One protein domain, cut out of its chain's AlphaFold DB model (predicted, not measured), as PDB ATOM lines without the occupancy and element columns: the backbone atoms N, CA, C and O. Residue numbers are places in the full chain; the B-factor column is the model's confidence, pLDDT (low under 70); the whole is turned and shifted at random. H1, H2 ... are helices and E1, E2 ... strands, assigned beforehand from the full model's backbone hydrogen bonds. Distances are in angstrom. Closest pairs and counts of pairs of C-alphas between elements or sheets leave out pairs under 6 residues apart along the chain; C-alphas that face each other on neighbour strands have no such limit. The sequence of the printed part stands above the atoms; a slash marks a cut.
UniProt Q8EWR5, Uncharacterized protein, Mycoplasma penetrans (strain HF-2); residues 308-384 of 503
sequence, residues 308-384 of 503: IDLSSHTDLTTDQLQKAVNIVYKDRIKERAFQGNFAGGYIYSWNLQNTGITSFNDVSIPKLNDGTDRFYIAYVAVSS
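What this domain is: This is residues 308 to 384 of the 503 residues of an uncharacterized protein of Mycoplasma penetrans (strain HF-2) (UniProt Q8EWR5). Little regular structure is here: long loops join one helix, H1, to a tiny sheet of two strands, E1 and E2, side by side and apart from the helix. Residues 308 to 309 also pair with E1, parallel. The printed part has 77 residues, 20 of them in named elements, in the order H1, E1, E2; the class is mixed and the sheet parallel. It is compact, with a radius of gyration of the C-alphas of 12.4 A, yet elongated, spanning 35 by 22 by 18 A.

How they stand to each other: Look first at E1, residues 349 to 351, and E2, residues 379 to 381, parallel neighbours at 15 degrees. N 381 and O 350 are 2.9 A apart, within hydrogen-bond range. H1, residues 318 to 331, is apart from E2; 9 of its 10 O i to N i+4 pairs are within range.

Where its parts are: Find C-alpha 318 at (80.602, -23.184, 27.711); H1 runs 18.1 A to C-alpha 331. E1 measures 6.8 A, and E2 6.5 A, ending at (66.528, -16.594, 22.795).

The domain as a whole: The farthest C-alphas, Thr 314 and Gly 371, are 36.9 A apart. The printed part has no cut. Both links are long, 17 and 27 residues. In this model, residue 361 and residues 368 to 384 are under pLDDT 70.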
ATOM      1  N   ILE A 308      73.412 -13.279  16.577       95.00
ATOM      2  CA  ILE A 308      74.358 -14.389  16.585       95.00
ATOM      3  C   ILE A 308      73.564 -15.690  16.606       95.00
ATOM      4  O   ILE A 308      72.742 -15.880  17.494       95.00
ATOM      5  N   ASP A 309      73.803 -16.594  15.661       93.94
ATOM      6  CA  ASP A 309      73.105 -17.877  15.579       93.94
ATOM      7  C   ASP A 309      74.086 -19.032  15.767       93.94
ATOM      8  O   ASP A 309      74.900 -19.320  14.895       93.94
ATOM      9  N   LEU A 310      73.995 -19.693  16.923       94.75
ATOM     10  CA  LEU A 310      74.767 -20.891  17.250       94.75
ATOM     11  C   LEU A 310      73.908 -22.159  17.209       94.75
ATOM     12  O   LEU A 310      74.370 -23.223  17.612       94.75
ATOM     13  N   SER A 311      72.676 -22.091  16.694       90.56
ATOM     14  CA  SER A 311      71.714 -23.203  16.728       90.56
ATOM     15  C   SER A 311      72.116 -24.443  15.919       90.56
ATOM     16  O   SER A 311      71.417 -25.457  15.892       90.56
ATOM     17  N   SER A 312      73.229 -24.356  15.194       93.19
ATOM     18  CA  SER A 312      73.869 -25.442  14.459       93.19
ATOM     19  C   SER A 312      74.735 -26.354  15.341       93.19
ATOM     20  O   SER A 312      75.022 -27.471  14.916       93.19
ATOM     21  N   HIS A 313      75.122 -25.915  16.542       94.19
ATOM     22  CA  HIS A 313      76.042 -26.622  17.440       94.19
ATOM     23  C   HIS A 313      75.278 -27.402  18.517       94.19
ATOM     24  O   HIS A 313      75.061 -26.869  19.598       94.19
ATOM     25  N   THR A 314      74.874 -28.651  18.251       92.19
ATOM     26  CA  THR A 314      74.014 -29.441  19.167       92.19
ATOM     27  C   THR A 314      74.598 -29.723  20.550       92.19
ATOM     28  O   THR A 314      73.849 -29.966  21.489       92.19
ATOM     29  N   ASP A 315      75.921 -29.664  20.671       91.12
ATOM     30  CA  ASP A 315      76.673 -29.972  21.889       91.12
ATOM     31  C   ASP A 315      77.640 -28.822  22.218       91.12
ATOM     32  O   ASP A 315      78.822 -29.036  22.496       91.12
ATOM     33  N   LEU A 316      77.154 -27.581  22.104       94.00
ATOM     34  CA  LEU A 316      77.962 -26.388  22.339       94.00
ATOM     35  C   LEU A 316      78.417 -26.349  23.801       94.00
ATOM     36  O   LEU A 316      77.603 -26.283  24.722       94.00
ATOM     37  N   THR A 317      79.726 -26.347  24.029       94.69
ATOM     38  CA  THR A 317      80.279 -26.215  25.380       94.69
ATOM     39  C   THR A 317      80.311 -24.754  25.830       94.69
ATOM     40  O   THR A 317      80.353 -23.830  25.013       94.69
ATOM     41  N   THR A 318      80.380 -24.525  27.144       88.31
ATOM     42  CA  THR A 318      80.602 -23.184  27.711       88.31
ATOM     43  C   THR A 318      81.867 -22.524  27.154       88.31
ATOM     44  O   THR A 318      81.856 -21.329  26.870       88.31
ATOM     45  N   ASP A 319      82.937 -23.288  26.911       94.69
ATOM     46  CA  ASP A 319      84.176 -22.764  26.319       94.69
ATOM     47  C   ASP A 319      83.973 -22.298  24.869       94.69
ATOM     48  O   ASP A 319      84.499 -21.259  24.464       94.69
ATOM     49  N   GLN A 320      83.185 -23.033  24.077       96.38
ATOM     50  CA  GLN A 320      82.842 -22.627  22.712       96.38
ATOM     51  C   GLN A 320      81.930 -21.398  22.703       96.38
ATOM     52  O   GLN A 320      82.139 -20.493  21.893       96.38
ATOM     53  N   LEU A 321      80.972 -21.317  23.631       93.38
ATOM     54  CA  LEU A 321      80.157 -20.120  23.817       93.38
ATOM     55  C   LEU A 321      81.024 -18.918  24.213       93.38
ATOM     56  O   LEU A 321      80.916 -17.854  23.607       93.38
ATOM     57  N   GLN A 322      81.942 -19.088  25.169       93.06
ATOM     58  CA  GLN A 322      82.886 -18.047  25.570       93.06
ATOM     59  C   GLN A 322      83.756 -17.595  24.394       93.06
ATOM     60  O   GLN A 322      84.012 -16.398  24.234       93.06
ATOM     61  N   LYS A 323      84.205 -18.536  23.558       96.25
ATOM     62  CA  LYS A 323      84.940 -18.234  22.329       96.25
ATOM     63  C   LYS A 323      84.092 -17.397  21.372       96.25
ATOM     64  O   LYS A 323      84.581 -16.378  20.895       96.25
ATOM     65  N   ALA A 324      82.835 -17.769  21.134       96.06
ATOM     66  CA  ALA A 324      81.919 -16.999  20.293       96.06
ATOM     67  C   ALA A 324      81.716 -15.568  20.826       96.06
ATOM     68  O   ALA A 324      81.817 -14.607  20.065       96.06
ATOM     69  N   VAL A 325      81.509 -15.412  22.138       92.38
ATOM     70  CA  VAL A 325      81.391 -14.106  22.818       92.38
ATOM     71  C   VAL A 325      82.643 -13.254  22.611       92.38
ATOM     72  O   VAL A 325      82.534 -12.076  22.267       92.38
ATOM     73  N   ASN A 326      83.832 -13.842  22.770       93.00
ATOM     74  CA  ASN A 326      85.096 -13.141  22.544       93.00
ATOM     75  C   ASN A 326      85.249 -12.711  21.082       93.00
ATOM     76  O   ASN A 326      85.575 -11.553  20.828       93.00
ATOM     77  N   ILE A 327      84.938 -13.594  20.129       95.38
ATOM     78  CA  ILE A 327      84.996 -13.257  18.704       95.38
ATOM     79  C   ILE A 327      84.130 -12.024  18.421       95.38
ATOM     80  O   ILE A 327      84.607 -11.074  17.812       95.38
ATOM     81  N   VAL A 328      82.884 -12.002  18.896       93.62
ATOM     82  CA  VAL A 328      81.937 -10.915  18.604       93.62
ATOM     83  C   VAL A 328      82.329  -9.610  19.301       93.62
ATOM     84  O   VAL A 328      82.449  -8.575  18.648       93.62
ATOM     85  N   TYR A 329      82.535  -9.639  20.619       89.62
ATOM     86  CA  TYR A 329      82.611  -8.415  21.425       89.62
ATOM     87  C   TYR A 329      84.025  -7.939  21.741       89.62
ATOM     88  O   TYR A 329      84.200  -6.792  22.151       89.62
ATOM     89  N   LYS A 330      85.034  -8.789  21.558       89.62
ATOM     90  CA  LYS A 330      86.436  -8.422  21.769       89.62
ATOM     91  C   LYS A 330      87.170  -8.301  20.444       89.62
ATOM     92  O   LYS A 330      87.762  -7.260  20.173       89.62
ATOM     93  N   ASP A 331      87.107  -9.340  19.621       92.94
ATOM     94  CA  ASP A 331      87.983  -9.440  18.455       92.94
ATOM     95  C   ASP A 331      87.401  -8.698  17.242       92.94
ATOM     96  O   ASP A 331      88.138  -8.050  16.501       92.94
ATOM     97  N   ARG A 332      86.074  -8.741  17.062       94.56
ATOM     98  CA  ARG A 332      85.382  -8.206  15.876       94.56
ATOM     99  C   ARG A 332      84.493  -7.001  16.145       94.56
ATOM    100  O   ARG A 332      83.830  -6.522  15.233       94.56
ATOM    101  N   ILE A 333      84.507  -6.437  17.350       90.75
ATOM    102  CA  ILE A 333      83.645  -5.289  17.676       90.75
ATOM    103  C   ILE A 333      83.951  -4.039  16.833       90.75
ATOM    104  O   ILE A 333      83.096  -3.173  16.658       90.75
ATOM    105  N   LYS A 334      85.164  -3.944  16.272       92.06
ATOM    106  CA  LYS A 334      85.574  -2.895  15.323       92.06
ATOM    107  C   LYS A 334      85.272  -3.237  13.858       92.06
ATOM    108  O   LYS A 334      85.571  -2.433  12.981       92.06
ATOM    109  N   GLU A 335      84.651  -4.375  13.573       94.69
ATOM    110  CA  GLU A 335      84.159  -4.726  12.242       94.69
ATOM    111  C   GLU A 335      82.689  -4.315  12.134       94.69
ATOM    112  O   GLU A 335      81.851  -4.752  12.925       94.69
ATOM    113  N   ARG A 336      82.336  -3.481  11.145       92.94
ATOM    114  CA  ARG A 336      80.972  -2.928  11.037       92.94
ATOM    115  C   ARG A 336      79.896  -4.017  10.970       92.94
ATOM    116  O   ARG A 336      78.802  -3.802  11.497       92.94
ATOM    117  N   ALA A 337      80.196  -5.165  10.370       95.19
ATOM    118  CA  ALA A 337      79.290  -6.310  10.296       95.19
ATOM    119  C   ALA A 337      78.819  -6.818  11.677       95.19
ATOM    120  O   ALA A 337      77.694  -7.303  11.778       95.19
ATOM    121  N   PHE A 338      79.623  -6.648  12.738       94.75
ATOM    122  CA  PHE A 338      79.336  -7.116  14.105       94.75
ATOM    123  C   PHE A 338      78.751  -6.045  15.042       94.75
ATOM    124  O   PHE A 338      78.608  -6.263  16.245       94.75
ATOM    125  N   GLN A 339      78.361  -4.888  14.501       91.12
ATOM    126  CA  GLN A 339      77.863  -3.751  15.287       91.12
ATOM    127  C   GLN A 339      76.333  -3.621  15.306       91.12
ATOM    128  O   GLN A 339      75.797  -2.630  15.803       91.12
ATOM    129  N   GLY A 340      75.589  -4.581  14.753       90.19
ATOM    130  CA  GLY A 340      74.132  -4.482  14.730       90.19
ATOM    131  C   GLY A 340      73.621  -3.361  13.818       90.19
ATOM    132  O   GLY A 340      74.187  -3.040  12.763       90.19
ATOM    133  N   ASN A 341      72.519  -2.745  14.244       84.56
ATOM    134  CA  ASN A 341      71.775  -1.768  13.447       84.56
ATOM    135  C   ASN A 341      72.538  -0.456  13.207       84.56
ATOM    136  O   ASN A 341      72.374   0.162  12.155       84.56
ATOM    137  N   PHE A 342      73.417  -0.047  14.122       84.38
ATOM    138  CA  PHE A 342      74.092   1.253  14.085       84.38
ATOM    139  C   PHE A 342      75.617   1.108  14.163       84.38
ATOM    140  O   PHE A 342      76.138   0.135  14.697       84.38
ATOM    141  N   ALA A 343      76.352   2.059  13.581       84.19
ATOM    142  CA  ALA A 343      77.811   2.078  13.683       84.19
ATOM    143  C   ALA A 343      78.233   2.365  15.134       84.19
ATOM    144  O   ALA A 343      77.641   3.220  15.790       84.19
ATOM    145  N   GLY A 344      79.226   1.634  15.643       82.69
ATOM    146  CA  GLY A 344      79.603   1.657  17.064       82.69
ATOM    147  C   GLY A 344      78.583   1.005  18.000       82.69
ATOM    148  O   GLY A 344      78.686   1.136  19.221       82.69
ATOM    149  N   GLY A 345      77.587   0.325  17.433       85.00
ATOM    150  CA  GLY A 345      76.684  -0.541  18.165       85.00
ATOM    151  C   GLY A 345      77.255  -1.926  18.404       85.00
ATOM    152  O   GLY A 345      78.460  -2.155  18.343       85.00
ATOM    153  N   TYR A 346      76.346  -2.846  18.689       85.50
ATOM    154  CA  TYR A 346      76.634  -4.239  18.965       85.50
ATOM    155  C   TYR A 346      75.466  -5.116  18.536       85.50
ATOM    156  O   TYR A 346      74.314  -4.675  18.477       85.50
ATOM    157  N   ILE A 347      75.765  -6.380  18.255       85.75
ATOM    158  CA  ILE A 347      74.736  -7.407  18.128       85.75
ATOM    159  C   ILE A 347      74.218  -7.727  19.521       85.75
ATOM    160  O   ILE A 347      75.002  -8.037  20.413       85.75
ATOM    161  N   TYR A 348      72.907  -7.652  19.710       78.56
ATOM    162  CA  TYR A 348      72.282  -7.863  21.011       78.56
ATOM    163  C   TYR A 348      71.435  -9.135  21.090       78.56
ATOM    164  O   TYR A 348      71.039  -9.476  22.198       78.56
ATOM    165  N   SER A 349      71.170  -9.809  19.961       82.31
ATOM    166  CA  SER A 349      70.391 -11.052  19.888       82.31
ATOM    167  C   SER A 349      71.300 -12.270  19.742       82.31
ATOM    168  O   SER A 349      72.201 -12.260  18.903       82.31
ATOM    169  N   TRP A 350      71.040 -13.321  20.522       86.75
ATOM    170  CA  TRP A 350      71.688 -14.631  20.409       86.75
ATOM    171  C   TRP A 350      70.639 -15.741  20.298       86.75
ATOM    172  O   TRP A 350      69.801 -15.899  21.188       86.75
ATOM    173  N   ASN A 351      70.716 -16.540  19.237       84.44
ATOM    174  CA  ASN A 351      69.955 -17.766  19.047       84.44
ATOM    175  C   ASN A 351      70.800 -18.967  19.499       84.44
ATOM    176  O   ASN A 351      71.749 -19.374  18.826       84.44
ATOM    177  N   LEU A 352      70.432 -19.534  20.651       84.00
ATOM    178  CA  LEU A 352      71.083 -20.705  21.251       84.00
ATOM    179  C   LEU A 352      70.213 -21.967  21.184       84.00
ATOM    180  O   LEU A 352      70.453 -22.939  21.906       84.00
ATOM    181  N   GLN A 353      69.175 -21.969  20.349       83.69
ATOM    182  CA  GLN A 353      68.274 -23.111  20.236       83.69
ATOM    183  C   GLN A 353      69.040 -24.381  19.852       83.69
ATOM    184  O   GLN A 353      69.932 -24.345  19.016       83.69
ATOM    185  N   ASN A 354      68.667 -25.517  20.439       85.38
ATOM    186  CA  ASN A 354      69.289 -26.829  20.204       85.38
ATOM    187  C   ASN A 354      70.744 -26.981  20.671       85.38
ATOM    188  O   ASN A 354      71.300 -28.045  20.450       85.38
ATOM    189  N   THR A 355      71.349 -25.983  21.325       85.00
ATOM    190  CA  THR A 355      72.772 -26.053  21.710       85.00
ATOM    191  C   THR A 355      73.060 -26.760  23.031       85.00
ATOM    192  O   THR A 355      74.212 -27.044  23.342       85.00
ATOM    193  N   GLY A 356      72.029 -26.971  23.852       83.19
ATOM    194  CA  GLY A 356      72.171 -27.395  25.248       83.19
ATOM    195  C   GLY A 356      72.528 -26.259  26.219       83.19
ATOM    196  O   GLY A 356      72.309 -26.408  27.419       83.19
ATOM    197  N   ILE A 357      72.989 -25.100  25.732       80.38
ATOM    198  CA  ILE A 357      73.208 -23.912  26.562       80.38
ATOM    199  C   ILE A 357      71.864 -23.271  26.912       80.38
ATOM    200  O   ILE A 357      71.111 -22.835  26.041       80.38
ATOM    201  N   THR A 358      71.591 -23.147  28.210       75.50
ATOM    202  CA  THR A 358      70.366 -22.515  28.724       75.50
ATOM    203  C   THR A 358      70.601 -21.152  29.373       75.50
ATOM    204  O   THR A 358      69.633 -20.496  29.745       75.50
ATOM    205  N   SER A 359      71.853 -20.711  29.548       72.88
ATOM    206  CA  SER A 359      72.173 -19.401  30.137       72.88
ATOM    207  C   SER A 359      73.581 -18.912  29.774       72.88
ATOM    208  O   SER A 359      74.441 -19.718  29.429       72.88
ATOM    209  N   PHE A 360      73.821 -17.603  29.909       73.75
ATOM    210  CA  PHE A 360      75.143 -16.965  29.766       73.75
ATOM    211  C   PHE A 360      75.919 -16.866  31.095       73.75
ATOM    212  O   PHE A 360      76.976 -16.245  31.144       73.75
ATOM    213  N   ASN A 361      75.423 -17.474  32.177       66.12
ATOM    214  CA  ASN A 361      75.995 -17.340  33.523       66.12
ATOM    215  C   ASN A 361      77.480 -17.704  33.615       66.12
ATOM    216  O   ASN A 361      78.235 -17.097  34.374       66.12
ATOM    217  N   ASP A 362      77.889 -18.691  32.825       71.44
ATOM    218  CA  ASP A 362      79.236 -19.246  32.869       71.44
ATOM    219  C   ASP A 362      80.169 -18.623  31.822       71.44
ATOM    220  O   ASP A 362      81.294 -19.090  31.638       71.44
ATOM    221  N   VAL A 363      79.738 -17.550  31.147       76.44
ATOM    222  CA  VAL A 363      80.582 -16.794  30.216       76.44
ATOM    223  C   VAL A 363      80.802 -15.360  30.683       76.44
ATOM    224  O   VAL A 363      79.927 -14.667  31.188       76.44
ATOM    225  N   SER A 364      82.031 -14.897  30.513       80.56
ATOM    226  CA  SER A 364      82.441 -13.523  30.738       80.56
ATOM    227  C   SER A 364      82.169 -12.700  29.487       80.56
ATOM    228  O   SER A 364      82.802 -12.900  28.448       80.56
ATOM    229  N   ILE A 365      81.276 -11.724  29.613       79.56
ATOM    230  CA  ILE A 365      81.026 -10.725  28.578       79.56
ATOM    231  C   ILE A 365      82.064  -9.608  28.756       79.56
ATOM    232  O   ILE A 365      82.145  -9.025  29.843       79.56
ATOM    233  N   PRO A 366      82.914  -9.325  27.755       75.94
ATOM    234  CA  PRO A 366      83.905  -8.268  27.879       75.94
ATOM    235  C   PRO A 366      83.216  -6.903  27.993       75.94
ATOM    236  O   PRO A 366      82.256  -6.614  27.278       75.94
ATOM    237  N   LYS A 367      83.736  -6.054  28.885       70.94
ATOM    238  CA  LYS A 367      83.364  -4.639  28.936       70.94
ATOM    239  C   LYS A 367      83.808  -3.940  27.663       70.94
ATOM    240  O   LYS A 367      84.863  -4.251  27.104       70.94
ATOM    241  N   LEU A 368      83.045  -2.934  27.269       65.38
ATOM    242  CA  LEU A 368      83.489  -2.015  26.251       65.38
ATOM    243  C   LEU A 368      84.537  -1.035  26.738       65.38
ATOM    244  O   LEU A 368      84.300  -0.258  27.656       65.38
ATOM    245  N   ASN A 369      85.631  -0.957  25.989       64.81
ATOM    246  CA  ASN A 369      86.602   0.125  26.104       64.81
ATOM    247  C   ASN A 369      86.332   1.236  25.069       64.81
ATOM    248  O   ASN A 369      87.264   1.778  24.482       64.81
ATOM    249  N   ASP A 370      85.063   1.553  24.793       60.78
ATOM    250  CA  ASP A 370      84.666   2.680  23.929       60.78
ATOM    251  C   ASP A 370      84.411   3.977  24.730       60.78
ATOM    252  O   ASP A 370      83.925   4.965  24.181       60.78
ATOM    253  N   GLY A 371      84.729   3.969  26.031       56.50
ATOM    254  CA  GLY A 371      84.494   5.081  26.952       56.50
ATOM    255  C   GLY A 371      83.042   5.220  27.416       56.50
ATOM    256  O   GLY A 371      82.719   6.211  28.065       56.50
ATOM    257  N   THR A 372      82.162   4.270  27.081       52.84
ATOM    258  CA  THR A 372      80.760   4.275  27.531       52.84
ATOM    259  C   THR A 372      80.485   3.346  28.712       52.84
ATOM    260  O   THR A 372      79.374   3.371  29.232       52.84
ATOM    261  N   ASP A 373      81.455   2.513  29.106       50.78
ATOM    262  CA  ASP A 373      81.332   1.466  30.133       50.78
ATOM    263  C   ASP A 373      80.133   0.504  29.942       50.78
ATOM    264  O   ASP A 373      79.746  -0.219  30.859       50.78
ATOM    265  N   ARG A 374      79.537   0.450  28.741       50.66
ATOM    266  CA  ARG A 374      78.381  -0.409  28.446       50.66
ATOM    267  C   ARG A 374      78.782  -1.889  28.384       50.66
ATOM    268  O   ARG A 374      79.856  -2.240  27.891       50.66
ATOM    269  N   PHE A 375      77.872  -2.764  28.813       50.06
ATOM    270  CA  PHE A 375      77.927  -4.202  28.532       50.06
ATOM    271  C   PHE A 375      77.047  -4.542  27.333       50.06
ATOM    272  O   PHE A 375      76.037  -3.886  27.074       50.06
ATOM    273  N   TYR A 376      77.429  -5.590  26.611       54.69
ATOM    274  CA  TYR A 376      76.727  -6.053  25.428       54.69
ATOM    275  C   TYR A 376      76.079  -7.402  25.682       54.69
ATOM    276  O   TYR A 376      76.787  -8.395  25.736       54.69
ATOM    277  N   ILE A 377      74.760  -7.424  25.842       52.44
ATOM    278  CA  ILE A 377      73.821  -8.496  25.465       52.44
ATOM    279  C   ILE A 377      72.464  -8.007  25.967       52.44
ATOM    280  O   ILE A 377      72.306  -7.812  27.165       52.44
ATOM    281  N   ALA A 378      71.516  -7.762  25.057       40.47
ATOM    282  CA  ALA A 378      70.171  -7.293  25.419       40.47
ATOM    283  C   ALA A 378      69.086  -8.370  25.207       40.47
ATOM    284  O   ALA A 378      67.923  -8.183  25.566       40.47
ATOM    285  N   TYR A 379      69.428  -9.502  24.585       40.38
ATOM    286  CA  TYR A 379      68.461 -10.548  24.286       40.38
ATOM    287  C   TYR A 379      69.132 -11.899  24.007       40.38
ATOM    288  O   TYR A 379      69.994 -12.026  23.136       40.38
ATOM    289  N   VAL A 380      68.693 -12.934  24.721       50.62
ATOM    290  CA  VAL A 380      69.091 -14.325  24.481       50.62
ATOM    291  C   VAL A 380      67.821 -15.143  24.282       50.62
ATOM    292  O   VAL A 380      67.018 -15.284  25.204       50.62
ATOM    293  N   ALA A 381      67.630 -15.690  23.083       41.47
ATOM    294  CA  ALA A 381      66.528 -16.594  22.795       41.47
ATOM    295  C   ALA A 381      66.946 -18.036  23.112       41.47
ATOM    296  O   ALA A 381      67.760 -18.638  22.406       41.47
ATOM    297  N   VAL A 382      66.343 -18.609  24.153       44.66
ATOM    298  CA  VAL A 382      66.463 -20.029  24.500       44.66
ATOM    299  C   VAL A 382      65.100 -20.678  24.281       44.66
ATOM    300  O   VAL A 382      64.139 -20.353  24.976       44.66
ATOM    301  N   SER A 383      64.975 -21.594  23.317       36.44
ATOM    302  CA  SER A 383      63.783 -22.446  23.232       36.44
ATOM    303  C   SER A 383      64.025 -23.710  24.051       36.44
ATOM    304  O   SER A 383      64.685 -24.639  23.584       36.44
ATOM    305  N   SER A 384      63.486 -23.771  25.266       39.12
ATOM    306  CA  SER A 384      63.279 -25.060  25.915       39.12
ATOM    307  C   SER A 384      62.089 -25.733  25.234       39.12
ATOM    308  O   SER A 384      61.014 -25.142  25.111       39.12
TER     309      SER A 384